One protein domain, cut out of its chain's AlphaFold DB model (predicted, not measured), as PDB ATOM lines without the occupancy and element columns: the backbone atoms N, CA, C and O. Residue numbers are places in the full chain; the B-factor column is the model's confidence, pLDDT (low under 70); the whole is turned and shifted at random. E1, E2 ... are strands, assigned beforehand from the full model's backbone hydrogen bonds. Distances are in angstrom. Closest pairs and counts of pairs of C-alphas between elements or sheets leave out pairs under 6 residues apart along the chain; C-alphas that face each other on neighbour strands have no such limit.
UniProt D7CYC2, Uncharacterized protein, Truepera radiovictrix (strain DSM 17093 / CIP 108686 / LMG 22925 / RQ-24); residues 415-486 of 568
ATOM      1  N   TYR A 415     131.651 129.015 117.222       94.50
ATOM      2  CA  TYR A 415     132.415 127.819 116.857       94.50
ATOM      3  C   TYR A 415     133.082 127.152 118.063       94.50
ATOM      4  O   TYR A 415     133.244 127.748 119.127       94.50
ATOM      5  N   TRP A 416     133.506 125.902 117.875       92.81
ATOM      6  CA  TRP A 416     134.289 125.161 118.860       92.81
ATOM      7  C   TRP A 416     135.775 125.500 118.779       92.81
ATOM      8  O   TRP A 416     136.379 125.447 117.705       92.81
ATOM      9  N   ARG A 417     136.389 125.764 119.933       90.62
ATOM     10  CA  ARG A 417     137.840 125.852 120.113       90.62
ATOM     11  C   ARG A 417     138.257 124.855 121.191       90.62
ATOM     12  O   ARG A 417     138.186 125.139 122.384       90.62
ATOM     13  N   GLY A 418     138.682 123.669 120.760       86.56
ATOM     14  CA  GLY A 418     138.879 122.544 121.677       86.56
ATOM     15  C   GLY A 418     137.548 122.144 122.316       86.56
ATOM     16  O   GLY A 418     136.578 121.914 121.602       86.56
ATOM     17  N   ASP A 419     137.498 122.120 123.647       88.25
ATOM     18  CA  ASP A 419     136.293 121.771 124.418       88.25
ATOM     19  C   ASP A 419     135.438 122.991 124.811       88.25
ATOM     20  O   ASP A 419     134.439 122.853 125.525       88.25
ATOM     21  N   GLU A 420     135.834 124.193 124.387       92.38
ATOM     22  CA  GLU A 420     135.110 125.433 124.658       92.38
ATOM     23  C   GLU A 420     134.347 125.903 123.428       92.38
ATOM     24  O   GLU A 420     134.826 125.828 122.293       92.38
ATOM     25  N   LEU A 421     133.157 126.432 123.675       94.06
ATOM     26  CA  LEU A 421     132.330 127.064 122.671       94.06
ATOM     27  C   LEU A 421     132.554 128.571 122.725       94.06
ATOM     28  O   LEU A 421     132.404 129.176 123.786       94.06
ATOM     29  N   ILE A 422     132.934 129.162 121.600       94.56
ATOM     30  CA  ILE A 422     133.280 130.578 121.488       94.56
ATOM     31  C   ILE A 422     132.134 131.324 120.816       94.56
ATOM     32  O   ILE A 422     131.645 130.888 119.774       94.56
ATOM     33  N   ASN A 423     131.759 132.473 121.373       94.88
ATOM     34  CA  ASN A 423     130.979 133.497 120.692       94.88
ATOM     35  C   ASN A 423     131.886 134.700 120.426       94.88
ATOM     36  O   ASN A 423     132.215 135.436 121.347       94.88
ATOM     37  N   ALA A 424     132.299 134.868 119.175       92.75
ATOM     38  CA  ALA A 424     133.052 136.017 118.671       92.75
ATOM     39  C   ALA A 424     132.128 137.082 118.040       92.75
ATOM     40  O   ALA A 424     132.574 137.941 117.281       92.75
ATOM     41  N   GLY A 425     130.815 136.966 118.257       89.50
ATOM     42  CA  GLY A 425     129.833 137.962 117.861       89.50
ATOM     43  C   GLY A 425     129.660 139.049 118.921       89.50
ATOM     44  O   GLY A 425     129.912 138.850 120.105       89.50
ATOM     45  N   SER A 426     129.121 140.190 118.490       88.75
ATOM     46  CA  SER A 426     128.861 141.359 119.340       88.75
ATOM     47  C   SER A 426     127.585 141.263 120.187       88.75
ATOM     48  O   SER A 426     127.264 142.187 120.936       88.75
ATOM     49  N   ARG A 427     126.827 140.167 120.066       91.06
ATOM     50  CA  ARG A 427     125.571 139.927 120.790       91.06
ATOM     51  C   ARG A 427     125.661 138.657 121.617       91.06
ATOM     52  O   ARG A 427     126.373 137.724 121.254       91.06
ATOM     53  N   ALA A 428     124.918 138.626 122.718       90.94
ATOM     54  CA  ALA A 428     124.727 137.399 123.473       90.94
ATOM     55  C   ALA A 428     123.862 136.419 122.666       90.94
ATOM     56  O   ALA A 428     122.905 136.825 122.010       90.94
ATOM     57  N   LEU A 429     124.217 135.142 122.727       91.94
ATOM     58  CA  LEU A 429     123.493 134.054 122.092       91.94
ATOM     59  C   LEU A 429     122.571 133.392 123.112       91.94
ATOM     60  O   LEU A 429     123.024 132.867 124.136       91.94
ATOM     61  N   GLU A 430     121.279 133.425 122.809       87.69
ATOM     62  CA  GLU A 430     120.220 132.808 123.602       87.69
ATOM     63  C   GLU A 430     119.845 131.434 123.021       87.69
ATOM     64  O   GLU A 430     120.278 131.060 121.927       87.69
ATOM     65  N   ASP A 431     119.074 130.655 123.785       88.69
ATOM     66  CA  ASP A 431     118.615 129.314 123.400       88.69
ATOM     67  C   ASP A 431     119.744 128.379 122.943       88.69
ATOM     68  O   ASP A 431     119.606 127.628 121.979       88.69
ATOM     69  N   LEU A 432     120.885 128.419 123.633       93.44
ATOM     70  CA  LEU A 432     122.016 127.556 123.320       93.44
ATOM     71  C   LEU A 432     121.671 126.090 123.627       93.44
ATOM     72  O   LEU A 432     121.359 125.731 124.764       93.44
ATOM     73  N   PHE A 433     121.776 125.221 122.626       94.44
ATOM     74  CA  PHE A 433     121.488 123.794 122.743       94.44
ATOM     75  C   PHE A 433     122.615 122.960 122.141       94.44
ATOM     76  O   PHE A 433     123.054 123.217 121.026       94.44
ATOM     77  N   ILE A 434     123.074 121.928 122.849       94.69
ATOM     78  CA  ILE A 434     124.140 121.046 122.361       94.69
ATOM     79  C   ILE A 434     123.591 119.636 122.182       94.69
ATOM     80  O   ILE A 434     123.139 119.000 123.140       94.69
ATOM     81  N   LEU A 435     123.678 119.107 120.960       92.00
ATOM     82  CA  LEU A 435     123.166 117.782 120.631       92.00
ATOM     83  C   LEU A 435     123.925 116.699 121.414       92.00
ATOM     84  O   LEU A 435     125.093 116.415 121.147       92.00
ATOM     85  N   GLY A 436     123.242 116.075 122.374       89.06
ATOM     86  CA  GLY A 436     123.806 115.069 123.280       89.06
ATOM     87  C   GLY A 436     124.252 115.596 124.649       89.06
ATOM     88  O   GLY A 436     124.624 114.781 125.493       89.06
ATOM     89  N   ARG A 437     124.199 116.914 124.895       90.12
ATOM     90  CA  ARG A 437     124.408 117.515 126.230       90.12
ATOM     91  C   ARG A 437     123.217 118.320 126.752       90.12
ATOM     92  O   ARG A 437     123.168 118.567 127.953       90.12
ATOM     93  N   GLY A 438     122.279 118.694 125.885       91.81
ATOM     94  CA  GLY A 438     121.073 119.427 126.258       91.81
ATOM     95  C   GLY A 438     121.255 120.945 126.250       91.81
ATOM     96  O   GLY A 438     122.251 121.474 125.738       91.81
ATOM     97  N   GLN A 439     120.267 121.642 126.802       92.62
ATOM     98  CA  GLN A 439     120.203 123.099 126.880       92.62
ATOM     99  C   GLN A 439     121.309 123.674 127.772       92.62
ATOM    100  O   GLN A 439     121.667 123.099 128.798       92.62
ATOM    101  N   GLN A 440     121.852 124.820 127.377       92.88
ATOM    102  CA  GLN A 440     122.932 125.516 128.065       92.88
ATOM    103  C   GLN A 440     122.491 126.919 128.490       92.88
ATOM    104  O   GLN A 440     121.451 127.428 128.071       92.88
ATOM    105  N   LYS A 441     123.315 127.568 129.315       91.19
ATOM    106  CA  LYS A 441     123.148 128.989 129.647       91.19
ATOM    107  C   LYS A 441     123.442 129.857 128.421       91.19
ATOM    108  O   LYS A 441     124.217 129.461 127.552       91.19
ATOM    109  N   ALA A 442     122.847 131.050 128.390       91.19
ATOM    110  CA  ALA A 442     123.139 132.048 127.367       91.19
ATOM    111  C   ALA A 442     124.642 132.367 127.334       91.19
ATOM    112  O   ALA A 442     125.294 132.460 128.379       91.19
ATOM    113  N   LEU A 443     125.181 132.530 126.129       93.69
ATOM    114  CA  LEU A 443     126.598 132.781 125.893       93.69
ATOM    115  C   LEU A 443     126.794 134.258 125.550       93.69
ATOM    116  O   LEU A 443     126.344 134.715 124.503       93.69
ATOM    117  N   ALA A 444     127.450 135.016 126.430       93.62
ATOM    118  CA  ALA A 444     127.671 136.446 126.229       93.62
ATOM    119  C   ALA A 444     128.518 136.733 124.973       93.62
ATOM    120  O   ALA A 444     129.234 135.860 124.475       93.62
ATOM    121  N   ALA A 445     128.422 137.962 124.465       93.25
ATOM    122  CA  ALA A 445     129.280 138.450 123.388       93.25
ATOM    123  C   ALA A 445     130.769 138.335 123.764       93.25
ATOM    124  O   ALA A 445     131.114 138.506 124.936       93.25
ATOM    125  N   ASP A 446     131.622 138.042 122.783       92.44
ATOM    126  CA  ASP A 446     133.085 137.934 122.931       92.44
ATOM    127  C   ASP A 446     133.546 137.053 124.110       92.44
ATOM    128  O   ASP A 446     134.533 137.337 124.792       92.44
ATOM    129  N   SER A 447     132.817 135.966 124.376       93.94
ATOM    130  CA  SER A 447     133.065 135.091 125.525       93.94
ATOM    131  C   SER A 447     133.077 133.611 125.146       93.94
ATOM    132  O   SER A 447     132.715 133.227 124.030       93.94
ATOM    133  N   SER A 448     133.537 132.770 126.076       93.50
ATOM    134  CA  SER A 448     133.532 131.319 125.923       93.50
ATOM    135  C   SER A 448     132.702 130.625 126.997       93.50
ATOM    136  O   SER A 448     132.568 131.100 128.126       93.50
ATOM    137  N   LEU A 449     132.146 129.470 126.638       93.56
ATOM    138  CA  LEU A 449     131.422 128.590 127.547       93.56
ATOM    139  C   LEU A 449     131.975 127.175 127.460       93.56
ATOM    140  O   LEU A 449     132.148 126.614 126.377       93.56
ATOM    141  N   ARG A 450     132.173 126.566 128.630       92.81
ATOM    142  CA  ARG A 450     132.369 125.121 128.753       92.81
ATOM    143  C   ARG A 450     131.012 124.433 128.897       92.81
ATOM    144  O   ARG A 450     130.281 124.771 129.825       92.81
ATOM    145  N   PRO A 451     130.676 123.472 128.026       90.56
ATOM    146  CA  PRO A 451     129.388 122.790 128.062       90.56
ATOM    147  C   PRO A 451     129.139 122.028 129.364       90.56
ATOM    148  O   PRO A 451     129.949 121.186 129.768       90.56
ATOM    149  N   GLU A 452     127.962 122.225 129.944       89.25
ATOM    150  CA  GLU A 452     127.449 121.479 131.093       89.25
ATOM    151  C   GLU A 452     126.396 120.450 130.633       89.25
ATOM    152  O   GLU A 452     125.951 120.448 129.483       89.25
ATOM    153  N   LEU A 453     126.029 119.516 131.514       89.12
ATOM    154  CA  LEU A 453     124.875 118.641 131.288       89.12
ATOM    155  C   LEU A 453     123.605 119.429 131.607       89.12
ATOM    156  O   LEU A 453     123.443 119.879 132.740       89.12
ATOM    157  N   GLY A 454     122.727 119.572 130.620       83.81
ATOM    158  CA  GLY A 454     121.453 120.269 130.752       83.81
ATOM    159  C   GLY A 454     120.264 119.417 130.326       83.81
ATOM    160  O   GLY A 454     120.392 118.226 130.028       83.81
ATOM    161  N   ASP A 455     119.091 120.042 130.297       83.81
ATOM    162  CA  ASP A 455     117.856 119.374 129.903       83.81
ATOM    163  C   ASP A 455     117.880 119.002 128.418       83.81
ATOM    164  O   ASP A 455     118.263 119.786 127.551       83.81
ATOM    165  N   ASN A 456     117.458 117.777 128.108       80.62
ATOM    166  CA  ASN A 456     117.518 117.229 126.751       80.62
ATOM    167  C   ASN A 456     116.348 117.660 125.857       80.62
ATOM    168  O   ASN A 456     116.207 117.112 124.766       80.62
ATOM    169  N   LEU A 457     115.495 118.585 126.305       84.25
ATOM    170  CA  LEU A 457     114.374 119.062 125.505       84.25
ATOM    171  C   LEU A 457     114.874 120.158 124.547       84.25
ATOM    172  O   LEU A 457     115.266 121.227 125.015       84.25
ATOM    173  N   PRO A 458     114.924 119.906 123.228       84.44
ATOM    174  CA  PRO A 458     115.364 120.920 122.287       84.44
ATOM    175  C   PRO A 458     114.276 121.982 122.086       84.44
ATOM    176  O   PRO A 458     113.094 121.639 122.058       84.44
ATOM    177  N   PRO A 459     114.654 123.253 121.877       85.19
ATOM    178  CA  PRO A 459     113.747 124.258 121.337       85.19
ATOM    179  C   PRO A 459     113.114 123.802 120.014       85.19
ATOM    180  O   PRO A 459     113.800 123.242 119.151       85.19
ATOM    181  N   ASP A 460     111.827 124.104 119.819       82.56
ATOM    182  CA  ASP A 460     111.056 123.698 118.631       82.56
ATOM    183  C   ASP A 460     111.740 124.105 117.317       82.56
ATOM    184  O   ASP A 460     111.764 123.330 116.360       82.56
ATOM    185  N   ALA A 461     112.380 125.281 117.304       80.12
ATOM    186  CA  ALA A 461     113.104 125.824 116.157       80.12
ATOM    187  C   ALA A 461     114.253 124.926 115.660       80.12
ATOM    188  O   ALA A 461     114.593 124.967 114.477       80.12
ATOM    189  N   TYR A 462     114.857 124.114 116.533       87.62
ATOM    190  CA  TYR A 462     115.990 123.256 116.175       87.62
ATOM    191  C   TYR A 462     115.571 121.852 115.771       87.62
ATOM    192  O   TYR A 462     116.293 121.205 115.018       87.62
ATOM    193  N   THR A 463     114.409 121.392 116.237       87.88
ATOM    194  CA  THR A 463     113.873 120.047 115.994       87.88
ATOM    195  C   THR A 463     114.028 119.546 114.552       87.88
ATOM    196  O   THR A 463     114.504 118.420 114.401       87.88
ATOM    197  N   PRO A 464     113.714 120.322 113.489       87.69
ATOM    198  CA  PRO A 464     113.884 119.836 112.116       87.69
ATOM    199  C   PRO A 464     115.353 119.635 111.713       87.69
ATOM    200  O   PRO A 464     115.637 118.790 110.875       87.69
ATOM    201  N   LEU A 465     116.298 120.366 112.314       89.19
ATOM    202  CA  LEU A 465     117.726 120.293 111.985       89.19
ATOM    203  C   LEU A 465     118.451 119.155 112.718       89.19
ATOM    204  O   LEU A 465     119.399 118.588 112.178       89.19
ATOM    205  N   LEU A 466     118.027 118.807 113.940       90.00
ATOM    206  CA  LEU A 466     118.754 117.860 114.802       90.00
ATOM    207  C   LEU A 466     119.049 116.489 114.166       90.00
ATOM    208  O   LEU A 466     120.158 115.996 114.380       90.00
ATOM    209  N   PRO A 467     118.140 115.857 113.394       91.06
ATOM    210  CA  PRO A 467     118.416 114.564 112.760       91.06
ATOM    211  C   PRO A 467     119.541 114.612 111.721       91.06
ATOM    212  O   PRO A 467     120.124 113.576 111.406       91.06
ATOM    213  N   HIS A 468     119.839 115.800 111.190       91.50
ATOM    214  CA  HIS A 468     120.784 116.019 110.095       91.50
ATOM    215  C   HIS A 468     122.138 116.563 110.569       91.50
ATOM    216  O   HIS A 468     123.019 116.828 109.752       91.50
ATOM    217  N   LEU A 469     122.322 116.732 111.882       91.94
ATOM    218  CA  LEU A 469     123.550 117.252 112.476       91.94
ATOM    219  C   LEU A 469     124.288 116.168 113.277       91.94
ATOM    220  O   LEU A 469     123.661 115.343 113.947       91.94
ATOM    221  N   PRO A 470     125.633 116.166 113.263       91.44
ATOM    222  CA  PRO A 470     126.408 115.236 114.070       91.44
ATOM    223  C   PRO A 470     126.224 115.517 115.566       91.44
ATOM    224  O   PRO A 470     126.059 116.658 116.002       91.44
ATOM    225  N   ARG A 471     126.300 114.463 116.389       89.69
ATOM    226  CA  ARG A 471     126.324 114.615 117.852       89.69
ATOM    227  C   ARG A 471     127.483 115.520 118.271       89.69
ATOM    228  O   ARG A 471     128.580 115.390 117.741       89.69
ATOM    229  N   GLY A 472     127.237 116.397 119.239       90.50
ATOM    230  CA  GLY A 472     128.179 117.434 119.656       90.50
ATOM    231  C   GLY A 472     128.013 118.769 118.926       90.50
ATOM    232  O   GLY A 472     128.608 119.748 119.366       90.50
ATOM    233  N   SER A 473     127.186 118.852 117.876       93.75
ATOM    234  CA  SER A 473     126.814 120.144 117.293       93.75
ATOM    235  C   SER A 473     126.128 121.031 118.329       93.75
ATOM    236  O   SER A 473     125.178 120.600 118.989       93.75
ATOM    237  N   ALA A 474     126.610 122.264 118.460       94.38
ATOM    238  CA  ALA A 474     125.962 123.296 119.256       94.38
ATOM    239  C   ALA A 474     125.128 124.186 118.337       94.38
ATOM    240  O   ALA A 474     125.585 124.542 117.255       94.38
ATOM    241  N   LEU A 475     123.922 124.536 118.765       94.62
ATOM    242  CA  LEU A 475     122.989 125.401 118.061       94.62
ATOM    243  C   LEU A 475     122.667 126.603 118.937       94.62
ATOM    244  O   LEU A 475     122.429 126.444 120.132       94.62
ATOM    245  N   ALA A 476     122.639 127.782 118.338       93.75
ATOM    246  CA  ALA A 476     122.249 129.021 118.986       93.75
ATOM    247  C   ALA A 476     121.412 129.873 118.031       93.75
ATOM    248  O   ALA A 476     121.479 129.694 116.809       93.75
ATOM    249  N   ARG A 477     120.653 130.822 118.581       89.62
ATOM    250  CA  ARG A 477     119.796 131.710 117.794       89.62
ATOM    251  C   ARG A 477     120.173 133.177 117.984       89.62
ATOM    252  O   ARG A 477     120.427 133.620 119.100       89.62
ATOM    253  N   ASP A 478     120.146 133.927 116.885       87.44
ATOM    254  CA  ASP A 478     120.182 135.396 116.852       87.44
ATOM    255  C   ASP A 478     119.055 135.880 115.923       87.44
ATOM    256  O   ASP A 478     119.217 135.991 114.709       87.44
ATOM    257  N   GLY A 479     117.851 136.075 116.471       82.50
ATOM    258  CA  GLY A 479     116.661 136.363 115.661       82.50
ATOM    259  C   GLY A 479     116.307 135.208 114.713       82.50
ATOM    260  O   GLY A 479     116.124 134.076 115.155       82.50
ATOM    261  N   ASP A 480     116.205 135.474 113.410       79.69
ATOM    262  CA  ASP A 480     115.882 134.456 112.388       79.69
ATOM    263  C   ASP A 480     117.117 133.693 111.872       79.69
ATOM    264  O   ASP A 480     117.017 132.835 110.988       79.69
ATOM    265  N   LEU A 481     118.294 134.007 112.421       88.81
ATOM    266  CA  LEU A 481     119.550 133.331 112.142       88.81
ATOM    267  C   LEU A 481     119.764 132.182 113.131       88.81
ATOM    268  O   LEU A 481     119.809 132.390 114.347       88.81
ATOM    269  N   VAL A 482     119.960 130.978 112.599       91.81
ATOM    270  CA  VAL A 482     120.406 129.812 113.367       91.81
ATOM    271  C   VAL A 482     121.903 129.627 113.145       91.81
ATOM    272  O   VAL A 482     122.361 129.427 112.019       91.81
ATOM    273  N   LEU A 483     122.673 129.693 114.225       94.00
ATOM    274  CA  LEU A 483     124.110 129.444 114.230       94.00
ATOM    275  C   LEU A 483     124.363 128.010 114.683       94.00
ATOM    276  O   LEU A 483     123.847 127.588 115.717       94.00
ATOM    277  N   VAL A 484     125.184 127.269 113.945       95.00
ATOM    278  CA  VAL A 484     125.568 125.899 114.287       95.00
ATOM    279  C   VAL A 484     127.081 125.791 114.344       95.00
ATOM    280  O   VAL A 484     127.755 125.914 113.328       95.00
ATOM    281  N   ALA A 485     127.610 125.498 115.527       95.19
ATOM    282  CA  ALA A 485     129.008 125.148 115.714       95.19
ATOM    283  C   ALA A 485     129.163 123.628 115.636       95.19
ATOM    284  O   ALA A 485     128.692 122.881 116.502       95.19
ATOM    285  N   LEU A 486     129.835 123.168 114.589       94.38
ATOM    286  CA  LEU A 486     130.062 121.755 114.319       94.38
ATOM    287  C   LEU A 486     131.260 121.247 115.135       94.38
ATOM    288  O   LEU A 486     132.280 121.937 115.219       94.38
TER     289      LEU A 486
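What this domain is: This is residues 415 to 486 of the 568 residues of an uncharacterized protein of Truepera radiovictrix (strain DSM 17093 / CIP 108686 / LMG 22925 / RQ-24) (UniProt D7CYC2). With little regular structure, this is a pair of small antiparallel sheets, ordered E3 E5 E6 and E1 E2 E4, meeting where E6 and E1 come together; long loops make much of the rest. The printed part has 72 residues, 25 of them in six named strands, E1 to E6 along the chain, with no named helix: all strand. It is compact, radius of gyration of the C-alphas 11.0 A, spanning 29 by 26 by 19 A.

How they stand to each other: E5, residues 474 to 478, is antiparallel to E3, residues 430 to 434, at 165 degrees, with N 475 and O 433 within hydrogen-bond range at 2.8 A. E5 forms a hairpin with E6, residues 481 to 485, with N 483 and O 476 at 2.8 A. E1, residues 415 to 417, forms a hairpin with E2, residues 420 to 423, with N 417 and O 420 at 2.8 A. E2 is antiparallel to E4, residues 447 to 449, with N 421 and O 449 at 2.9 A. The closest C-alphas of E1 and E6, Tyr 415 and Ala 485, are 4.5 A apart.

Where its parts are: E1 begins at C-alpha 415 (132.415, 127.819, 116.857); E6 ends at C-alpha 485 (129.008, 125.148, 115.714). E5 measures 13.6 A.

The domain as a whole: The printed part has no cut. E3 to E4 and E4 to E5 are long links. No printed residue is under 70 in pLDDT.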